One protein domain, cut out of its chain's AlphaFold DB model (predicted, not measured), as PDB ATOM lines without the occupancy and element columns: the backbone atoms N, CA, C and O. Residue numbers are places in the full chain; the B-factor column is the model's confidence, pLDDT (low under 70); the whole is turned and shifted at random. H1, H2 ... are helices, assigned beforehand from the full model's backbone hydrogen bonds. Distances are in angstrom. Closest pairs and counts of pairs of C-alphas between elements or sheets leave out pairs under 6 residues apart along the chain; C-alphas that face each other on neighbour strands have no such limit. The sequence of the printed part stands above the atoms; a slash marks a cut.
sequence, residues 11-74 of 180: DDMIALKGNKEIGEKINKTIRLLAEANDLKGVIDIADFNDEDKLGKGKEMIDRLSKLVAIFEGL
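This is residues 11 to 74 of the 180 residues of the protein "Site-specific DNA-methyltransferase (adenine-specific)" of Salmonella enterica I (UniProt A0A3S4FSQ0). Two long helices, H2 and H4, make a V: they meet near their first residues, around Ile 22 and Ile 61, and spread from there, while the short helix H1 bridges the space between the two arms. From the far end of H2 the long stretch of residues 37 to 50, with no named element, folds back alongside H2 to the short helix H3, which sits by the point of the V near the first turns of H4. The printed part has 64 residues, with four named helices in the order H1, H2, H3, H4 and no named strand, and its class is all helix. The whole is compact, with a radius of gyration of the C-alphas of 11.8 A and spans of 33 by 28 by 16 A.

Start at H1, residues 11 to 14, which touches H2, residues 22 to 36; the closest C-alphas are those of Met 13 and Ile 26, 6.3 A apart, and H2 touches H1 with residues 25 to 29 alone. Look next at H4, residues 58 to 72, the hub, which touches the three other helices. H4 touches H1 with residues 68 to 72 alone, where the closest C-alphas, those of Ile 14 and Val 68, are 6.2 A apart. H2 touches H4 with residues 22 to 23 alone, and H4 takes part with residues 60 to 65; their closest C-alphas, those of Ile 22 and Ile 61, are 6.4 A apart. The lines of H2 and H4 stand at a steep tilt of 48 degrees, and the two run the same way. H3, residues 51 to 54, and H4 touch only at the corner by their link, with the C-alphas of Leu 54 and Met 60 closest at 5.3 A. H3 is apart from H1 and from H2. In H2 every O i to N i+4 pair is within hydrogen-bond range, and in H4 10 of 11 are; H1 and H3 are too short for such a pair, and their single O i to N i+3 pair is within range in H1 but not in H3.

Find C-alpha 11 at (559.266, 576.610, 471.999), where H1 begins; it ends at Ile 14. H2 begins at C-alpha 22 at (551.673, 585.226, 464.981) and runs 21.5 A to Ala 36. H3 runs from Glu 51 to Leu 54. H4 runs 20.7 A from Lys 58 to C-alpha 72 at (554.372, 570.493, 469.285).

Look for the two C-alphas farthest apart at Asp 38 and Lys 58, 33.7 A from each other. The printed part runs from residue 11 to residue 74 and has no cut. The link from H1 to H2 is short, the link from H2 to H3, with 14 residues, is long, and the link from H3 to H4 is tight. The mean pLDDT of the printed part is 95.6, and no printed residue is under 70.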
ATOM      1  N   ASP A  11     560.028 576.266 470.790       95.00
ATOM      2  CA  ASP A  11     559.266 576.610 471.999       95.00
ATOM      3  C   ASP A  11     558.798 578.074 471.974       95.00
ATOM      4  O   ASP A  11     557.660 578.380 472.349       95.00
ATOM      5  N   ASP A  12     559.627 578.977 471.438       96.94
ATOM      6  CA  ASP A  12     559.236 580.371 471.220       96.94
ATOM      7  C   ASP A  12     558.074 580.471 470.222       96.94
ATOM      8  O   ASP A  12     557.136 581.235 470.451       96.94
ATOM      9  N   MET A  13     558.066 579.657 469.156       96.69
ATOM     10  CA  MET A  13     556.941 579.595 468.211       96.69
ATOM     11  C   MET A  13     555.667 579.033 468.852       96.69
ATOM     12  O   MET A  13     554.573 579.540 468.593       96.69
ATOM     13  N   ILE A  14     555.786 578.020 469.714       97.25
ATOM     14  CA  ILE A  14     554.665 577.451 470.477       97.25
ATOM     15  C   ILE A  14     553.992 578.532 471.330       97.25
ATOM     16  O   ILE A  14     552.757 578.621 471.356       97.25
ATOM     17  N   ALA A  15     554.779 579.404 471.964       97.88
ATOM     18  CA  ALA A  15     554.266 580.514 472.763       97.88
ATOM     19  C   ALA A  15     553.500 581.574 471.938       97.88
ATOM     20  O   ALA A  15     552.752 582.373 472.507       97.88
ATOM     21  N   LEU A  16     553.632 581.580 470.605       97.88
ATOM     22  CA  LEU A  16     552.920 582.507 469.717       97.88
ATOM     23  C   LEU A  16     551.493 582.070 469.370       97.88
ATOM     24  O   LEU A  16     550.750 582.875 468.802       97.88
ATOM     25  N   LYS A  17     551.075 580.838 469.692       98.00
ATOM     26  CA  LYS A  17     549.704 580.369 469.421       98.00
ATOM     27  C   LYS A  17     548.665 581.349 469.986       98.00
ATOM     28  O   LYS A  17     548.737 581.775 471.135       98.00
ATOM     29  N   GLY A  18     547.680 581.720 469.168       97.50
ATOM     30  CA  GLY A  18     546.639 582.694 469.515       97.50
ATOM     31  C   GLY A  18     547.081 584.166 469.498       97.50
ATOM     32  O   GLY A  18     546.250 585.051 469.717       97.50
ATOM     33  N   ASN A  19     548.358 584.464 469.232       98.06
ATOM     34  CA  ASN A  19     548.850 585.835 469.138       98.06
ATOM     35  C   ASN A  19     548.312 586.528 467.877       98.06
ATOM     36  O   ASN A  19     548.320 585.952 466.793       98.06
ATOM     37  N   LYS A  20     547.898 587.796 467.999       97.56
ATOM     38  CA  LYS A  20     547.382 588.586 466.866       97.56
ATOM     39  C   LYS A  20     548.419 588.843 465.770       97.56
ATOM     40  O   LYS A  20     548.034 589.112 464.643       97.56
ATOM     41  N   GLU A  21     549.699 588.761 466.110       97.56
ATOM     42  CA  GLU A  21     550.834 588.994 465.212       97.56
ATOM     43  C   GLU A  21     551.625 587.699 464.959       97.56
ATOM     44  O   GLU A  21     552.831 587.750 464.726       97.56
ATOM     45  N   ILE A  22     550.988 586.525 465.079       98.31
ATOM     46  CA  ILE A  22     551.673 585.226 464.981       98.31
ATOM     47  C   ILE A  22     552.470 585.073 463.675       98.31
ATOM     48  O   ILE A  22     553.609 584.623 463.739       98.31
ATOM     49  N   GLY A  23     551.931 585.508 462.528       98.00
ATOM     50  CA  GLY A  23     552.615 585.419 461.232       98.00
ATOM     51  C   GLY A  23     553.946 586.170 461.224       98.00
ATOM     52  O   GLY A  23     555.004 585.572 461.034       98.00
ATOM     53  N   GLU A  24     553.918 587.467 461.538       98.31
ATOM     54  CA  GLU A  24     555.138 588.282 461.573       98.31
ATOM     55  C   GLU A  24     556.120 587.853 462.674       98.31
ATOM     56  O   GLU A  24     557.334 587.981 462.513       98.31
ATOM     57  N   LYS A  25     555.636 587.323 463.802       98.31
ATOM     58  CA  LYS A  25     556.525 586.823 464.857       98.31
ATOM     59  C   LYS A  25     557.216 585.518 464.463       98.31
ATOM     60  O   LYS A  25     558.414 585.419 464.694       98.31
ATOM     61  N   ILE A  26     556.525 584.590 463.793       98.19
ATOM     62  CA  ILE A  26     557.157 583.393 463.213       98.19
ATOM     63  C   ILE A  26     558.221 583.803 462.186       98.19
ATOM     64  O   ILE A  26     559.351 583.323 462.266       98.19
ATOM     65  N   ASN A  27     557.906 584.747 461.289       98.06
ATOM     66  CA  ASN A  27     558.880 585.285 460.334       98.06
ATOM     67  C   ASN A  27     560.143 585.800 461.041       98.06
ATOM     68  O   ASN A  27     561.259 585.500 460.625       98.06
ATOM     69  N   LYS A  28     559.986 586.567 462.127       98.00
ATOM     70  CA  LYS A  28     561.114 587.085 462.916       98.00
ATOM     71  C   LYS A  28     561.931 585.976 463.576       98.00
ATOM     72  O   LYS A  28     563.153 586.023 463.490       98.00
ATOM     73  N   THR A  29     561.281 584.984 464.185       97.75
ATOM     74  CA  THR A  29     561.945 583.816 464.786       97.75
ATOM     75  C   THR A  29     562.797 583.077 463.747       97.75
ATOM     76  O   THR A  29     563.974 582.817 463.994       97.75
ATOM     77  N   ILE A  30     562.251 582.811 462.553       97.12
ATOM     78  CA  ILE A  30     562.977 582.133 461.466       97.12
ATOM     79  C   ILE A  30     564.129 582.992 460.942       97.12
ATOM     80  O   ILE A  30     565.225 582.471 460.744       97.12
ATOM     81  N   ARG A  31     563.920 584.303 460.755       97.31
ATOM     82  CA  ARG A  31     564.989 585.218 460.325       97.31
ATOM     83  C   ARG A  31     566.154 585.193 461.305       97.31
ATOM     84  O   ARG A  31     567.273 585.004 460.852       97.31
ATOM     85  N   LEU A  32     565.909 585.301 462.615       97.12
ATOM     86  CA  LEU A  32     566.964 585.233 463.640       97.12
ATOM     87  C   LEU A  32     567.783 583.941 463.537       97.12
ATOM     88  O   LEU A  32     569.013 583.989 463.552       97.12
ATOM     89  N   LEU A  33     567.106 582.801 463.376       96.62
ATOM     90  CA  LEU A  33     567.765 581.516 463.160       96.62
ATOM     91  C   LEU A  33     568.588 581.515 461.862       96.62
ATOM     92  O   LEU A  33     569.712 581.014 461.843       96.62
ATOM     93  N   ALA A  34     568.057 582.103 460.789       96.25
ATOM     94  CA  ALA A  34     568.737 582.197 459.505       96.25
ATOM     95  C   ALA A  34     570.005 583.062 459.576       96.25
ATOM     96  O   ALA A  34     571.037 582.675 459.030       96.25
ATOM     97  N   GLU A  35     569.961 584.208 460.268       96.12
ATOM     98  CA  GLU A  35     571.116 585.110 460.374       96.12
ATOM     99  C   GLU A  35     572.264 584.482 461.163       96.12
ATOM    100  O   GLU A  35     573.416 584.612 460.758       96.12
ATOM    101  N   ALA A  36     571.955 583.782 462.258       97.06
ATOM    102  CA  ALA A  36     572.964 583.160 463.112       97.06
ATOM    103  C   ALA A  36     573.708 581.999 462.427       97.06
ATOM    104  O   ALA A  36     574.805 581.640 462.844       97.06
ATOM    105  N   ASN A  37     573.126 581.419 461.372       96.38
ATOM    106  CA  ASN A  37     573.628 580.200 460.735       96.38
ATOM    107  C   ASN A  37     574.005 580.364 459.258       96.38
ATOM    108  O   ASN A  37     574.258 579.360 458.598       96.38
ATOM    109  N   ASP A  38     574.036 581.596 458.737       94.44
ATOM    110  CA  ASP A  38     574.284 581.879 457.312       94.44
ATOM    111  C   ASP A  38     573.285 581.166 456.371       94.44
ATOM    112  O   ASP A  38     573.625 580.661 455.305       94.44
ATOM    113  N   LEU A  39     572.015 581.108 456.791       93.31
ATOM    114  CA  LEU A  39     570.903 580.485 456.051       93.31
ATOM    115  C   LEU A  39     569.904 581.523 455.511       93.31
ATOM    116  O   LEU A  39     568.746 581.199 455.224       93.31
ATOM    117  N   LYS A  40     570.332 582.785 455.393       93.69
ATOM    118  CA  LYS A  40     569.526 583.861 454.798       93.69
ATOM    119  C   LYS A  40     569.224 583.557 453.335       93.69
ATOM    120  O   LYS A  40     570.111 583.185 452.574       93.69
ATOM    121  N   GLY A  41     567.975 583.750 452.936       89.25
ATOM    122  CA  GLY A  41     567.477 583.374 451.617       89.25
ATOM    123  C   GLY A  41     567.335 581.865 451.416       89.25
ATOM    124  O   GLY A  41     567.092 581.450 450.288       89.25
ATOM    125  N   VAL A  42     567.486 581.051 452.471       88.19
ATOM    126  CA  VAL A  42     567.315 579.589 452.421       88.19
ATOM    127  C   VAL A  42     566.073 579.180 453.205       88.19
ATOM    128  O   VAL A  42     565.149 578.603 452.638       88.19
ATOM    129  N   ILE A  43     566.026 579.498 454.502       90.19
ATOM    130  CA  ILE A  43     564.933 579.062 455.391       90.19
ATOM    131  C   ILE A  43     563.893 580.155 455.671       90.19
ATOM    132  O   ILE A  43     562.815 579.857 456.173       90.19
ATOM    133  N   ASP A  44     564.187 581.409 455.326       91.94
ATOM    134  CA  ASP A  44     563.378 582.606 455.605       91.94
ATOM    135  C   ASP A  44     562.661 583.172 454.362       91.94
ATOM    136  O   ASP A  44     562.209 584.315 454.360       91.94
ATOM    137  N   ILE A  45     562.532 582.364 453.303       91.81
ATOM    138  CA  ILE A  45     561.832 582.730 452.058       91.81
ATOM    139  C   ILE A  45     560.307 582.765 452.261       91.81
ATOM    140  O   ILE A  45     559.598 583.534 451.609       91.81
ATOM    141  N   ALA A  46     559.785 581.896 453.129       92.06
ATOM    142  CA  ALA A  46     558.355 581.787 453.379       92.06
ATOM    143  C   ALA A  46     557.850 582.972 454.213       92.06
ATOM    144  O   ALA A  46     558.398 583.269 455.273       92.06
ATOM    145  N   ASP A  47     556.765 583.603 453.758       96.50
ATOM    146  CA  ASP A  47     556.073 584.649 454.509       96.50
ATOM    147  C   ASP A  47     554.841 584.075 455.221       96.50
ATOM    148  O   ASP A  47     553.804 583.807 454.610       96.50
ATOM    149  N   PHE A  48     554.950 583.902 456.538       97.56
ATOM    150  CA  PHE A  48     553.859 583.447 457.396       97.56
ATOM    151  C   PHE A  48     552.825 584.544 457.693       97.56
ATOM    152  O   PHE A  48     551.831 584.279 458.363       97.56
ATOM    153  N   ASN A  49     553.022 585.765 457.197       97.75
ATOM    154  CA  ASN A  49     552.080 586.874 457.314       97.75
ATOM    155  C   ASN A  49     551.362 587.191 455.983       97.75
ATOM    156  O   ASN A  49     550.689 588.217 455.877       97.75
ATOM    157  N   ASP A  50     551.475 586.309 454.984       97.44
ATOM    158  CA  ASP A  50     550.789 586.420 453.694       97.44
ATOM    159  C   ASP A  50     549.282 586.133 453.845       97.44
ATOM    160  O   ASP A  50     548.841 584.984 453.955       97.44
ATOM    161  N   GLU A  51     548.478 587.198 453.855       96.44
ATOM    162  CA  GLU A  51     547.022 587.121 454.005       96.44
ATOM    163  C   GLU A  51     546.312 586.399 452.851       96.44
ATOM    164  O   GLU A  51     545.251 585.805 453.070       96.44
ATOM    165  N   ASP A  52     546.872 586.434 451.640       96.12
ATOM    166  CA  ASP A  52     546.262 585.814 450.461       96.12
ATOM    167  C   ASP A  52     546.420 584.287 450.504       96.12
ATOM    168  O   ASP A  52     545.549 583.552 450.033       96.12
ATOM    169  N   LYS A  53     547.501 583.794 451.125       93.81
ATOM    170  CA  LYS A  53     547.756 582.355 451.308       93.81
ATOM    171  C   LYS A  53     547.209 581.789 452.617       93.81
ATOM    172  O   LYS A  53     546.807 580.624 452.661       93.81
ATOM    173  N   LEU A  54     547.233 582.572 453.696       96.44
ATOM    174  CA  LEU A  54     547.003 582.072 455.059       96.44
ATOM    175  C   LEU A  54     545.698 582.573 455.693       96.44
ATOM    176  O   LEU A  54     545.319 582.085 456.763       96.44
ATOM    177  N   GLY A  55     544.976 583.467 455.014       96.50
ATOM    178  CA  GLY A  55     543.727 584.064 455.483       96.50
ATOM    179  C   GLY A  55     543.954 585.349 456.279       96.50
ATOM    180  O   GLY A  55     545.085 585.761 456.518       96.50
ATOM    181  N   LYS A  56     542.870 586.004 456.715       96.44
ATOM    182  CA  LYS A  56     542.932 587.313 457.399       96.44
ATOM    183  C   LYS A  56     542.531 587.236 458.863       96.44
ATOM    184  O   LYS A  56     541.617 586.497 459.239       96.44
ATOM    185  N   GLY A  57     543.168 588.064 459.692       96.81
ATOM    186  CA  GLY A  57     542.822 588.228 461.104       96.81
ATOM    187  C   GLY A  57     542.721 586.889 461.837       96.81
ATOM    188  O   GLY A  57     543.693 586.144 461.926       96.81
ATOM    189  N   LYS A  58     541.529 586.563 462.352       97.62
ATOM    190  CA  LYS A  58     541.308 585.327 463.117       97.62
ATOM    191  C   LYS A  58     541.625 584.054 462.324       97.62
ATOM    192  O   LYS A  58     542.112 583.102 462.920       97.62
ATOM    193  N   GLU A  59     541.389 584.031 461.012       98.06
ATOM    194  CA  GLU A  59     541.659 582.835 460.208       98.06
ATOM    195  C   GLU A  59     543.152 582.486 460.194       98.06
ATOM    196  O   GLU A  59     543.506 581.340 460.464       98.06
ATOM    197  N   MET A  60     544.021 583.477 459.959       98.19
ATOM    198  CA  MET A  60     545.475 583.295 459.997       98.19
ATOM    199  C   MET A  60     545.930 582.826 461.376       98.19
ATOM    200  O   MET A  60     546.695 581.868 461.487       98.19
ATOM    201  N   ILE A  61     545.420 583.471 462.431       98.50
ATOM    202  CA  ILE A  61     545.758 583.125 463.814       98.50
ATOM    203  C   ILE A  61     545.411 581.661 464.088       98.50
ATOM    204  O   ILE A  61     546.261 580.904 464.558       98.50
ATOM    205  N   ASP A  62     544.188 581.243 463.759       98.31
ATOM    206  CA  ASP A  62     543.720 579.879 463.991       98.31
ATOM    207  C   ASP A  62     544.494 578.867 463.127       98.31
ATOM    208  O   ASP A  62     544.848 577.790 463.611       98.31
ATOM    209  N   ARG A  63     544.789 579.197 461.862       98.06
ATOM    210  CA  ARG A  63     545.528 578.335 460.926       98.06
ATOM    211  C   ARG A  63     546.967 578.103 461.382       98.06
ATOM    212  O   ARG A  63     547.385 576.952 461.490       98.06
ATOM    213  N   LEU A  64     547.702 579.168 461.695       98.12
ATOM    214  CA  LEU A  64     549.091 579.075 462.147       98.12
ATOM    215  C   LEU A  64     549.198 578.446 463.535       98.12
ATOM    216  O   LEU A  64     550.080 577.624 463.767       98.12
ATOM    217  N   SER A  65     548.255 578.738 464.434       98.19
ATOM    218  CA  SER A  65     548.239 578.101 465.755       98.19
ATOM    219  C   SER A  65     548.025 576.591 465.655       98.19
ATOM    220  O   SER A  65     548.661 575.832 466.382       98.19
ATOM    221  N   LYS A  66     547.158 576.144 464.736       97.31
ATOM    222  CA  LYS A  66     546.969 574.716 464.442       97.31
ATOM    223  C   LYS A  66     548.220 574.096 463.831       97.31
ATOM    224  O   LYS A  66     548.583 573.002 464.241       97.31
ATOM    225  N   LEU A  67     548.876 574.784 462.894       95.38
ATOM    226  CA  LEU A  67     550.118 574.306 462.285       95.38
ATOM    227  C   LEU A  67     551.190 574.049 463.349       95.38
ATOM    228  O   LEU A  67     551.725 572.949 463.416       95.38
ATOM    229  N   VAL A  68     551.446 575.025 464.221       96.25
ATOM    230  CA  VAL A  68     552.420 574.879 465.313       96.25
ATOM    231  C   VAL A  68     552.022 573.741 466.261       96.25
ATOM    232  O   VAL A  68     552.861 572.919 466.620       96.25
ATOM    233  N   ALA A  69     550.735 573.628 466.606       95.44
ATOM    234  CA  ALA A  69     550.240 572.572 467.492       95.44
ATOM    235  C   ALA A  69     550.380 571.149 466.913       95.44
ATOM    236  O   ALA A  69     550.520 570.201 467.681       95.44
ATOM    237  N   ILE A  70     550.359 570.980 465.583       92.38
ATOM    238  CA  ILE A  70     550.606 569.673 464.947       92.38
ATOM    239  C   ILE A  70     552.023 569.177 465.267       92.38
ATOM    240  O   ILE A  70     552.199 567.994 465.542       92.38
ATOM    241  N   PHE A  71     553.013 570.074 465.259       88.94
ATOM    242  CA  PHE A  71     554.417 569.722 465.484       88.94
ATOM    243  C   PHE A  71     554.823 569.717 466.964       88.94
ATOM    244  O   PHE A  71     555.699 568.951 467.338       88.94
ATOM    245  N   GLU A  72     554.161 570.498 467.823       90.31
ATOM    246  CA  GLU A  72     554.372 570.493 469.285       90.31
ATOM    247  C   GLU A  72     554.208 569.102 469.918       90.31
ATOM    248  O   GLU A  72     554.899 568.770 470.876       90.31
ATOM    249  N   GLY A  73     553.308 568.273 469.383       79.81
ATOM    250  CA  GLY A  73     553.074 566.916 469.882       79.81
ATOM    251  C   GLY A  73     554.085 565.867 469.411       79.81
ATOM    252  O   GLY A  73     553.926 564.696 469.757       79.81
ATOM    253  N   LEU A  74     555.078 566.243 468.599       82.25
ATOM    254  CA  LEU A  74     556.034 565.320 467.993       82.25
ATOM    255  C   LEU A  74     557.402 565.445 468.667       82.25
ATOM    256  O   LEU A  74     558.012 566.512 468.658       82.25
TER     257      LEU A  74